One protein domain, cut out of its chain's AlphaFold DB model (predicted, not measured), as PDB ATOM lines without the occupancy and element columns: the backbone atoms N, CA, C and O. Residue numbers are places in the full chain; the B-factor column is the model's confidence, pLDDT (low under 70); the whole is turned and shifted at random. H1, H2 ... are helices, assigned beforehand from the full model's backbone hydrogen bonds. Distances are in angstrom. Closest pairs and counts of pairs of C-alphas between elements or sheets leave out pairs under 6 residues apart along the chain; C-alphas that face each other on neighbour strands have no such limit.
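What this domain is: This is residues 7 to 81 of the 84 residues of an uncharacterized protein of Curtobacterium sp. Leaf183 (UniProt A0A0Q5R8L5). Two long helices, H1 and H2, fold back on each other as a helical hairpin, and the long loop joining them sticks out beyond one end with residues 36 to 42 and 45 to 53. The printed part has 75 residues with two named helices, H1 then H2, and no named strand; the class is all helix. The whole is extended, with a radius of gyration of the C-alphas of 17.8 A, and a rod spanning 60 by 17 by 16 A.

How they stand to each other: H1, residues 7 to 28, and H2, residues 55 to 80, touch, and the closest C-alphas, those of Gly 23 and Gly 60, are 4.0 A apart. Their lines stand at a shallow tilt of 28 degrees, and they run opposite ways. In both helices every O i to N i+4 pair is within hydrogen-bond range.

Where its parts are: H1 begins at C-alpha 7 (175.026, 151.243, 116.471) and measures 31.5 A from first to last C-alpha. H2 measures 38.0 A and ends at C-alpha 80 (184.316, 141.752, 124.709).

The domain as a whole: The two C-alphas farthest apart, those of Asp 45 and Arg 81, are 60.5 A apart. The printed part has no cut. The link from H1 to H2, 26 residues, is long. The pLDDT is under 70 at residues 31 to 53 and residue 81.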
ATOM      1  N   THR A   7     176.485 151.099 116.337       70.50
ATOM      2  CA  THR A   7     175.026 151.243 116.471       70.50
ATOM      3  C   THR A   7     174.296 149.931 116.225       70.50
ATOM      4  O   THR A   7     173.397 149.589 116.983       70.50
ATOM      5  N   TRP A   8     174.723 149.150 115.231       79.62
ATOM      6  CA  TRP A   8     174.037 147.914 114.850       79.62
ATOM      7  C   TRP A   8     173.941 146.903 115.987       79.62
ATOM      8  O   TRP A   8     172.869 146.368 116.206       79.62
ATOM      9  N   THR A   9     175.010 146.683 116.759       81.00
ATOM     10  CA  THR A   9     174.985 145.703 117.861       81.00
ATOM     11  C   THR A   9     174.050 146.127 118.997       81.00
ATOM     12  O   THR A   9     173.382 145.279 119.580       81.00
ATOM     13  N   HIS A  10     173.950 147.431 119.278       82.31
ATOM     14  CA  HIS A  10     172.978 147.952 120.244       82.31
ATOM     15  C   HIS A  10     171.547 147.805 119.724       82.31
ATOM     16  O   HIS A  10     170.664 147.406 120.475       82.31
ATOM     17  N   VAL A  11     171.327 148.067 118.433       85.62
ATOM     18  CA  VAL A  11     170.027 147.849 117.782       85.62
ATOM     19  C   VAL A  11     169.627 146.375 117.854       85.62
ATOM     20  O   VAL A  11     168.492 146.085 118.210       85.62
ATOM     21  N   THR A  12     170.548 145.437 117.599       84.19
ATOM     22  CA  THR A  12     170.269 143.995 117.715       84.19
ATOM     23  C   THR A  12     169.914 143.596 119.144       84.19
ATOM     24  O   THR A  12     168.998 142.806 119.339       84.19
ATOM     25  N   LEU A  13     170.605 144.157 120.142       85.62
ATOM     26  CA  LEU A  13     170.311 143.899 121.550       85.62
ATOM     27  C   LEU A  13     168.898 144.366 121.919       85.62
ATOM     28  O   LEU A  13     168.124 143.586 122.464       85.62
ATOM     29  N   TRP A  14     168.549 145.610 121.579       89.12
ATOM     30  CA  TRP A  14     167.228 146.166 121.875       89.12
ATOM     31  C   TRP A  14     166.105 145.460 121.118       89.12
ATOM     32  O   TRP A  14     165.073 145.169 121.714       89.12
ATOM     33  N   LEU A  15     166.312 145.127 119.840       88.62
ATOM     34  CA  LEU A  15     165.350 144.341 119.063       88.62
ATOM     35  C   LEU A  15     165.160 142.939 119.643       88.62
ATOM     36  O   LEU A  15     164.025 142.488 119.760       88.62
ATOM     37  N   GLY A  16     166.245 142.267 120.038       85.56
ATOM     38  CA  GLY A  16     166.167 140.962 120.691       85.56
ATOM     39  C   GLY A  16     165.361 141.032 121.985       85.56
ATOM     40  O   GLY A  16     164.456 140.231 122.196       85.56
ATOM     41  N   LEU A  17     165.615 142.046 122.813       87.81
ATOM     42  CA  LEU A  17     164.912 142.247 124.080       87.81
ATOM     43  C   LEU A  17     163.425 142.582 123.869       87.81
ATOM     44  O   LEU A  17     162.568 142.025 124.551       87.81
ATOM     45  N   ALA A  18     163.103 143.412 122.874       89.69
ATOM     46  CA  ALA A  18     161.723 143.686 122.481       89.69
ATOM     47  C   ALA A  18     161.002 142.418 121.989       89.69
ATOM     48  O   ALA A  18     159.857 142.182 122.366       89.69
ATOM     49  N   ALA A  19     161.678 141.572 121.204       87.69
ATOM     50  CA  ALA A  19     161.135 140.295 120.744       87.69
ATOM     51  C   ALA A  19     160.888 139.312 121.903       87.69
ATOM     52  O   ALA A  19     159.861 138.638 121.906       87.69
ATOM     53  N   VAL A  20     161.765 139.280 122.920       89.31
ATOM     54  CA  VAL A  20     161.524 138.514 124.159       89.31
ATOM     55  C   VAL A  20     160.227 138.959 124.816       89.31
ATOM     56  O   VAL A  20     159.356 138.132 125.073       89.31
ATOM     57  N   VAL A  21     160.086 140.262 125.064       91.38
ATOM     58  CA  VAL A  21     158.902 140.815 125.731       91.38
ATOM     59  C   VAL A  21     157.642 140.519 124.919       91.38
ATOM     60  O   VAL A  21     156.668 140.024 125.475       91.38
ATOM     61  N   ALA A  22     157.675 140.749 123.605       90.31
ATOM     62  CA  ALA A  22     156.551 140.457 122.722       90.31
ATOM     63  C   ALA A  22     156.169 138.968 122.751       90.31
ATOM     64  O   ALA A  22     154.997 138.643 122.920       90.31
ATOM     65  N   GLY A  23     157.146 138.061 122.654       82.94
ATOM     66  CA  GLY A  23     156.904 136.619 122.708       82.94
ATOM     67  C   GLY A  23     156.309 136.164 124.041       82.94
ATOM     68  O   GLY A  23     155.341 135.406 124.059       82.94
ATOM     69  N   VAL A  24     156.823 136.691 125.159       88.12
ATOM     70  CA  VAL A  24     156.289 136.417 126.502       88.12
ATOM     71  C   VAL A  24     154.852 136.911 126.636       88.12
ATOM     72  O   VAL A  24     154.010 136.174 127.137       88.12
ATOM     73  N   VAL A  25     154.544 138.125 126.169       89.75
ATOM     74  CA  VAL A  25     153.179 138.673 126.213       89.75
ATOM     75  C   VAL A  25     152.224 137.820 125.379       89.75
ATOM     76  O   VAL A  25     151.148 137.467 125.858       89.75
ATOM     77  N   VAL A  26     152.620 137.436 124.165       86.06
ATOM     78  CA  VAL A  26     151.801 136.579 123.294       86.06
ATOM     79  C   VAL A  26     151.532 135.226 123.954       86.06
ATOM     80  O   VAL A  26     150.382 134.802 124.001       86.06
ATOM     81  N   ALA A  27     152.556 134.587 124.525       82.25
ATOM     82  CA  ALA A  27     152.408 133.308 125.219       82.25
ATOM     83  C   ALA A  27     151.567 133.421 126.504       82.25
ATOM     84  O   ALA A  27     150.786 132.530 126.825       82.25
ATOM     85  N   ALA A  28     151.716 134.516 127.254       84.00
ATOM     86  CA  ALA A  28     151.001 134.729 128.511       84.00
ATOM     87  C   ALA A  28     149.518 135.068 128.309       84.00
ATOM     88  O   ALA A  28     148.713 134.812 129.207       84.00
ATOM     89  N   THR A  29     149.173 135.644 127.155       84.62
ATOM     90  CA  THR A  29     147.799 136.002 126.770       84.62
ATOM     91  C   THR A  29     147.065 134.878 126.045       84.62
ATOM     92  O   THR A  29     145.880 135.029 125.751       84.62
ATOM     93  N   THR A  30     147.726 133.748 125.783       77.06
ATOM     94  CA  THR A  30     147.058 132.574 125.225       77.06
ATOM     95  C   THR A  30     145.957 132.089 126.179       77.06
ATOM     96  O   THR A  30     146.222 131.943 127.380       77.06
ATOM     97  N   PRO A  31     144.727 131.837 125.681       69.25
ATOM     98  CA  PRO A  31     143.647 131.273 126.482       69.25
ATOM     99  C   PRO A  31     144.107 129.979 127.155       69.25
ATOM    100  O   PRO A  31     144.420 128.997 126.488       69.25
ATOM    101  N   ARG A  32     144.201 129.979 128.487       62.94
ATOM    102  CA  ARG A  32     144.722 128.818 129.212       62.94
ATOM    103  C   ARG A  32     143.668 127.710 129.237       62.94
ATOM    104  O   ARG A  32     142.539 127.989 129.651       62.94
ATOM    105  N   PRO A  33     144.009 126.464 128.870       59.50
ATOM    106  CA  PRO A  33     143.135 125.337 129.158       59.50
ATOM    107  C   PRO A  33     142.929 125.220 130.677       59.50
ATOM    108  O   PRO A  33     143.829 125.517 131.467       59.50
ATOM    109  N   SER A  34     141.731 124.809 131.100       59.31
ATOM    110  CA  SER A  34     141.363 124.644 132.518       59.31
ATOM    111  C   SER A  34     142.161 123.541 133.228       59.31
ATOM    112  O   SER A  34     142.193 123.492 134.456       59.31
ATOM    113  N   SER A  35     142.838 122.678 132.469       57.34
ATOM    114  CA  SER A  35     143.828 121.727 132.962       57.34
ATOM    115  C   SER A  35     145.190 122.416 133.087       57.34
ATOM    116  O   SER A  35     145.693 122.959 132.105       57.34
ATOM    117  N   GLY A  36     145.801 122.389 134.273       59.03
ATOM    118  CA  GLY A  36     147.149 122.927 134.494       59.03
ATOM    119  C   GLY A  36     148.234 122.274 133.617       59.03
ATOM    120  O   GLY A  36     147.965 121.428 132.772       59.03
ATOM    121  N   TRP A  37     149.501 122.632 133.848       59.94
ATOM    122  CA  TRP A  37     150.667 122.138 133.086       59.94
ATOM    123  C   TRP A  37     150.852 120.600 133.098       59.94
ATOM    124  O   TRP A  37     151.624 120.066 132.305       59.94
ATOM    125  N   TYR A  38     150.129 119.906 133.981       59.09
ATOM    126  CA  TYR A  38     149.935 118.459 134.020       59.09
ATOM    127  C   TYR A  38     148.433 118.174 133.897       59.09
ATOM    128  O   TYR A  38     147.671 118.423 134.833       59.09
ATOM    129  N   ALA A  39     147.990 117.648 132.758       54.06
ATOM    130  CA  ALA A  39     146.634 117.129 132.616       54.06
ATOM    131  C   ALA A  39     146.572 115.727 133.254       54.06
ATOM    132  O   ALA A  39     147.006 114.747 132.654       54.06
ATOM    133  N   TYR A  40     146.087 115.628 134.496       51.31
ATOM    134  CA  TYR A  40     145.775 114.337 135.123       51.31
ATOM    135  C   TYR A  40     144.476 113.770 134.530       51.31
ATOM    136  O   TYR A  40     143.484 114.480 134.387       51.31
ATOM    137  N   ALA A  41     144.500 112.483 134.178       55.28
ATOM    138  CA  ALA A  41     143.503 111.838 133.327       55.28
ATOM    139  C   ALA A  41     142.091 111.571 133.912       55.28
ATOM    140  O   ALA A  41     141.241 111.206 133.104       55.28
ATOM    141  N   PRO A  42     141.748 111.740 135.211       54.12
ATOM    142  CA  PRO A  42     140.355 111.582 135.630       54.12
ATOM    143  C   PRO A  42     139.817 112.857 136.292       54.12
ATOM    144  O   PRO A  42     139.584 112.894 137.495       54.12
ATOM    145  N   LEU A  43     139.619 113.917 135.508       51.50
ATOM    146  CA  LEU A  43     138.727 115.022 135.889       51.50
ATOM    147  C   LEU A  43     137.909 115.522 134.690       51.50
ATOM    148  O   LEU A  43     137.659 116.717 134.544       51.50
ATOM    149  N   SER A  44     137.550 114.618 133.781       48.53
ATOM    150  CA  SER A  44     136.876 114.975 132.541       48.53
ATOM    151  C   SER A  44     135.675 114.069 132.295       48.53
ATOM    152  O   SER A  44     135.819 112.969 131.768       48.53
ATOM    153  N   ASP A  45     134.480 114.593 132.562       53.06
ATOM    154  CA  ASP A  45     133.220 114.134 131.954       53.06
ATOM    155  C   ASP A  45     133.187 114.371 130.421       53.06
ATOM    156  O   ASP A  45     132.157 114.208 129.771       53.06
ATOM    157  N   TYR A  46     134.320 114.754 129.813       53.19
ATOM    158  CA  TYR A  46     134.452 115.082 128.398       53.19
ATOM    159  C   TYR A  46     135.715 114.460 127.795       53.19
ATOM    160  O   TYR A  46     136.802 114.526 128.365       53.19
ATOM    161  N   ALA A  47     135.574 113.867 126.610       57.94
ATOM    162  CA  ALA A  47     136.691 113.320 125.852       57.94
ATOM    163  C   ALA A  47     137.673 114.436 125.452       57.94
ATOM    164  O   ALA A  47     137.264 115.466 124.915       57.94
ATOM    165  N   PHE A  48     138.973 114.221 125.680       55.31
ATOM    166  CA  PHE A  48     140.030 115.082 125.149       55.31
ATOM    167  C   PHE A  48     139.917 115.146 123.617       55.31
ATOM    168  O   PHE A  48     140.226 114.178 122.922       55.31
ATOM    169  N   VAL A  49     139.486 116.288 123.078       59.25
ATOM    170  CA  VAL A  49     139.531 116.552 121.635       59.25
ATOM    171  C   VAL A  49     140.979 116.873 121.270       59.25
ATOM    172  O   VAL A  49     141.453 117.995 121.444       59.25
ATOM    173  N   ALA A  50     141.708 115.873 120.782       53.94
ATOM    174  CA  ALA A  50     143.013 116.076 120.168       53.94
ATOM    175  C   ALA A  50     142.816 116.833 118.845       53.94
ATOM    176  O   ALA A  50     142.390 116.246 117.854       53.94
ATOM    177  N   GLY A  51     143.066 118.145 118.821       55.62
ATOM    178  CA  GLY A  51     142.864 118.913 117.587       55.62
ATOM    179  C   GLY A  51     143.322 120.366 117.575       55.62
ATOM    180  O   GLY A  51     143.627 120.887 116.508       55.62
ATOM    181  N   THR A  52     143.444 121.032 118.717       59.91
ATOM    182  CA  THR A  52     143.882 122.434 118.752       59.91
ATOM    183  C   THR A  52     145.297 122.527 119.292       59.91
ATOM    184  O   THR A  52     145.511 122.711 120.488       59.91
ATOM    185  N   ILE A  53     146.284 122.390 118.400       63.41
ATOM    186  CA  ILE A  53     147.633 122.888 118.684       63.41
ATOM    187  C   ILE A  53     147.485 124.380 118.967       63.41
ATOM    188  O   ILE A  53     146.999 125.134 118.121       63.41
ATOM    189  N   ASP A  54     147.894 124.782 120.163       76.00
ATOM    190  CA  ASP A  54     147.762 126.151 120.635       76.00
ATOM    191  C   ASP A  54     148.825 127.034 119.960       76.00
ATOM    192  O   ASP A  54     149.897 127.322 120.499       76.00
ATOM    193  N   TRP A  55     148.589 127.353 118.682       80.31
ATOM    194  CA  TRP A  55     149.553 128.003 117.790       80.31
ATOM    195  C   TRP A  55     150.053 129.331 118.363       80.31
ATOM    196  O   TRP A  55     151.217 129.681 118.175       80.31
ATOM    197  N   GLN A  56     149.202 130.046 119.101       79.69
ATOM    198  CA  GLN A  56     149.545 131.303 119.754       79.69
ATOM    199  C   GLN A  56     150.595 131.093 120.852       79.69
ATOM    200  O   GLN A  56     151.576 131.838 120.908       79.69
ATOM    201  N   LEU A  57     150.456 130.037 121.665       82.38
ATOM    202  CA  LEU A  57     151.453 129.668 122.673       82.38
ATOM    203  C   LEU A  57     152.802 129.358 122.021       82.38
ATOM    204  O   LEU A  57     153.817 129.947 122.389       82.38
ATOM    205  N   TRP A  58     152.817 128.471 121.025       86.06
ATOM    206  CA  TRP A  58     154.058 128.052 120.369       86.06
ATOM    207  C   TRP A  58     154.735 129.191 119.603       86.06
ATOM    208  O   TRP A  58     155.961 129.300 119.628       86.06
ATOM    209  N   THR A  59     153.952 130.082 118.990       87.31
ATOM    210  CA  THR A  59     154.476 131.281 118.320       87.31
ATOM    211  C   THR A  59     155.088 132.249 119.331       87.31
ATOM    212  O   THR A  59     156.197 132.736 119.114       87.31
ATOM    213  N   GLY A  60     154.411 132.496 120.459       84.31
ATOM    214  CA  GLY A  60     154.927 133.354 121.527       84.31
ATOM    215  C   GLY A  60     156.220 132.809 122.140       84.31
ATOM    216  O   GLY A  60     157.209 133.535 122.250       84.31
ATOM    217  N   VAL A  61     156.254 131.510 122.451       87.75
ATOM    218  CA  VAL A  61     157.453 130.830 122.964       87.75
ATOM    219  C   VAL A  61     158.596 130.892 121.949       87.75
ATOM    220  O   VAL A  61     159.708 131.281 122.306       87.75
ATOM    221  N   GLY A  62     158.333 130.566 120.682       91.00
ATOM    222  CA  GLY A  62     159.345 130.607 119.625       91.00
ATOM    223  C   GLY A  62     159.940 132.004 119.439       91.00
ATOM    224  O   GLY A  62     161.163 132.157 119.384       91.00
ATOM    225  N   LEU A  63     159.090 133.035 119.426       90.69
ATOM    226  CA  LEU A  63     159.520 134.429 119.332       90.69
ATOM    227  C   LEU A  63     160.368 134.845 120.542       90.69
ATOM    228  O   LEU A  63     161.408 135.485 120.372       90.69
ATOM    229  N   ALA A  64     159.960 134.443 121.750       87.94
ATOM    230  CA  ALA A  64     160.693 134.756 122.968       87.94
ATOM    231  C   ALA A  64     162.095 134.129 122.969       87.94
ATOM    232  O   ALA A  64     163.078 134.804 123.273       87.94
ATOM    233  N   VAL A  65     162.205 132.858 122.569       92.06
ATOM    234  CA  VAL A  65     163.490 132.148 122.477       92.06
ATOM    235  C   VAL A  65     164.397 132.797 121.433       92.06
ATOM    236  O   VAL A  65     165.561 133.079 121.723       92.06
ATOM    237  N   ALA A  66     163.877 133.094 120.239       91.69
ATOM    238  CA  ALA A  66     164.652 133.748 119.188       91.69
ATOM    239  C   ALA A  66     165.174 135.128 119.631       91.69
ATOM    240  O   ALA A  66     166.353 135.443 119.440       91.69
ATOM    241  N   GLY A  67     164.320 135.925 120.283       87.69
ATOM    242  CA  GLY A  67     164.704 137.210 120.864       87.69
ATOM    243  C   GLY A  67     165.802 137.075 121.923       87.69
ATOM    244  O   GLY A  67     166.771 137.839 121.909       87.69
ATOM    245  N   ALA A  68     165.697 136.071 122.798       87.81
ATOM    246  CA  ALA A  68     166.659 135.834 123.871       87.81
ATOM    247  C   ALA A  68     168.040 135.463 123.318       87.81
ATOM    248  O   ALA A  68     169.049 136.006 123.768       87.81
ATOM    249  N   VAL A  69     168.089 134.601 122.297       92.25
ATOM    250  CA  VAL A  69     169.338 134.224 121.619       92.25
ATOM    251  C   VAL A  69     169.998 135.446 120.980       92.25
ATOM    252  O   VAL A  69     171.195 135.675 121.172       92.25
ATOM    253  N   ALA A  70     169.224 136.272 120.269       87.75
ATOM    254  CA  ALA A  70     169.739 137.490 119.647       87.75
ATOM    255  C   ALA A  70     170.277 138.490 120.687       87.75
ATOM    256  O   ALA A  70     171.373 139.036 120.518       87.75
ATOM    257  N   ALA A  71     169.543 138.697 121.786       83.56
ATOM    258  CA  ALA A  71     169.949 139.582 122.873       83.56
ATOM    259  C   ALA A  71     171.212 139.074 123.587       83.56
ATOM    260  O   ALA A  71     172.150 139.850 123.790       83.56
ATOM    261  N   ALA A  72     171.283 137.778 123.908       85.94
ATOM    262  CA  ALA A  72     172.440 137.158 124.552       85.94
ATOM    263  C   ALA A  72     173.697 137.252 123.675       85.94
ATOM    264  O   ALA A  72     174.770 137.627 124.154       85.94
ATOM    265  N   PHE A  73     173.560 136.997 122.371       85.62
ATOM    266  CA  PHE A  73     174.662 137.130 121.421       85.62
ATOM    267  C   PHE A  73     175.171 138.577 121.328       85.62
ATOM    268  O   PHE A  73     176.379 138.829 121.374       85.62
ATOM    269  N   ALA A  74     174.259 139.550 121.241       84.94
ATOM    270  CA  ALA A  74     174.620 140.964 121.199       84.94
ATOM    271  C   ALA A  74     175.284 141.431 122.507       84.94
ATOM    272  O   ALA A  74     176.294 142.139 122.460       84.94
ATOM    273  N   ALA A  75     174.773 140.991 123.661       83.19
ATOM    274  CA  ALA A  75     175.341 141.283 124.975       83.19
ATOM    275  C   ALA A  75     176.756 140.704 125.118       83.19
ATOM    276  O   ALA A  75     177.681 141.423 125.505       83.19
ATOM    277  N   GLY A  76     176.955 139.445 124.713       85.62
ATOM    278  CA  GLY A  76     178.271 138.809 124.673       85.62
ATOM    279  C   GLY A  76     179.255 139.603 123.813       85.62
ATOM    280  O   GLY A  76     180.343 139.955 124.273       85.62
ATOM    281  N   ARG A  77     178.849 140.002 122.603       81.44
ATOM    282  CA  ARG A  77     179.694 140.792 121.693       81.44
ATOM    283  C   ARG A  77     180.049 142.178 122.242       81.44
ATOM    284  O   ARG A  77     181.150 142.665 121.987       81.44
ATOM    285  N   LEU A  78     179.136 142.824 122.967       82.69
ATOM    286  CA  LEU A  78     179.390 144.110 123.624       82.69
ATOM    287  C   LEU A  78     180.325 143.963 124.831       82.69
ATOM    288  O   LEU A  78     181.155 144.845 125.045       82.69
ATOM    289  N   SER A  79     180.250 142.848 125.566       80.25
ATOM    290  CA  SER A  79     181.120 142.588 126.721       80.25
ATOM    291  C   SER A  79     182.604 142.528 126.338       80.25
ATOM    292  O   SER A  79     183.430 143.155 126.994       80.25
ATOM    293  N   VAL A  80     182.934 141.884 125.211       80.81
ATOM    294  CA  VAL A  80     184.316 141.752 124.709       80.81
ATOM    295  C   VAL A  80     184.860 143.079 124.164       80.81
ATOM    296  O   VAL A  80     186.066 143.267 124.042       80.81
ATOM    297  N   ARG A  81     183.977 144.029 123.838       68.88
ATOM    298  CA  ARG A  81     184.341 145.335 123.268       68.88
ATOM    299  C   ARG A  81     184.431 146.457 124.301       68.88
ATOM    300  O   ARG A  81     184.666 147.596 123.901       68.88
TER     301      ARG A  81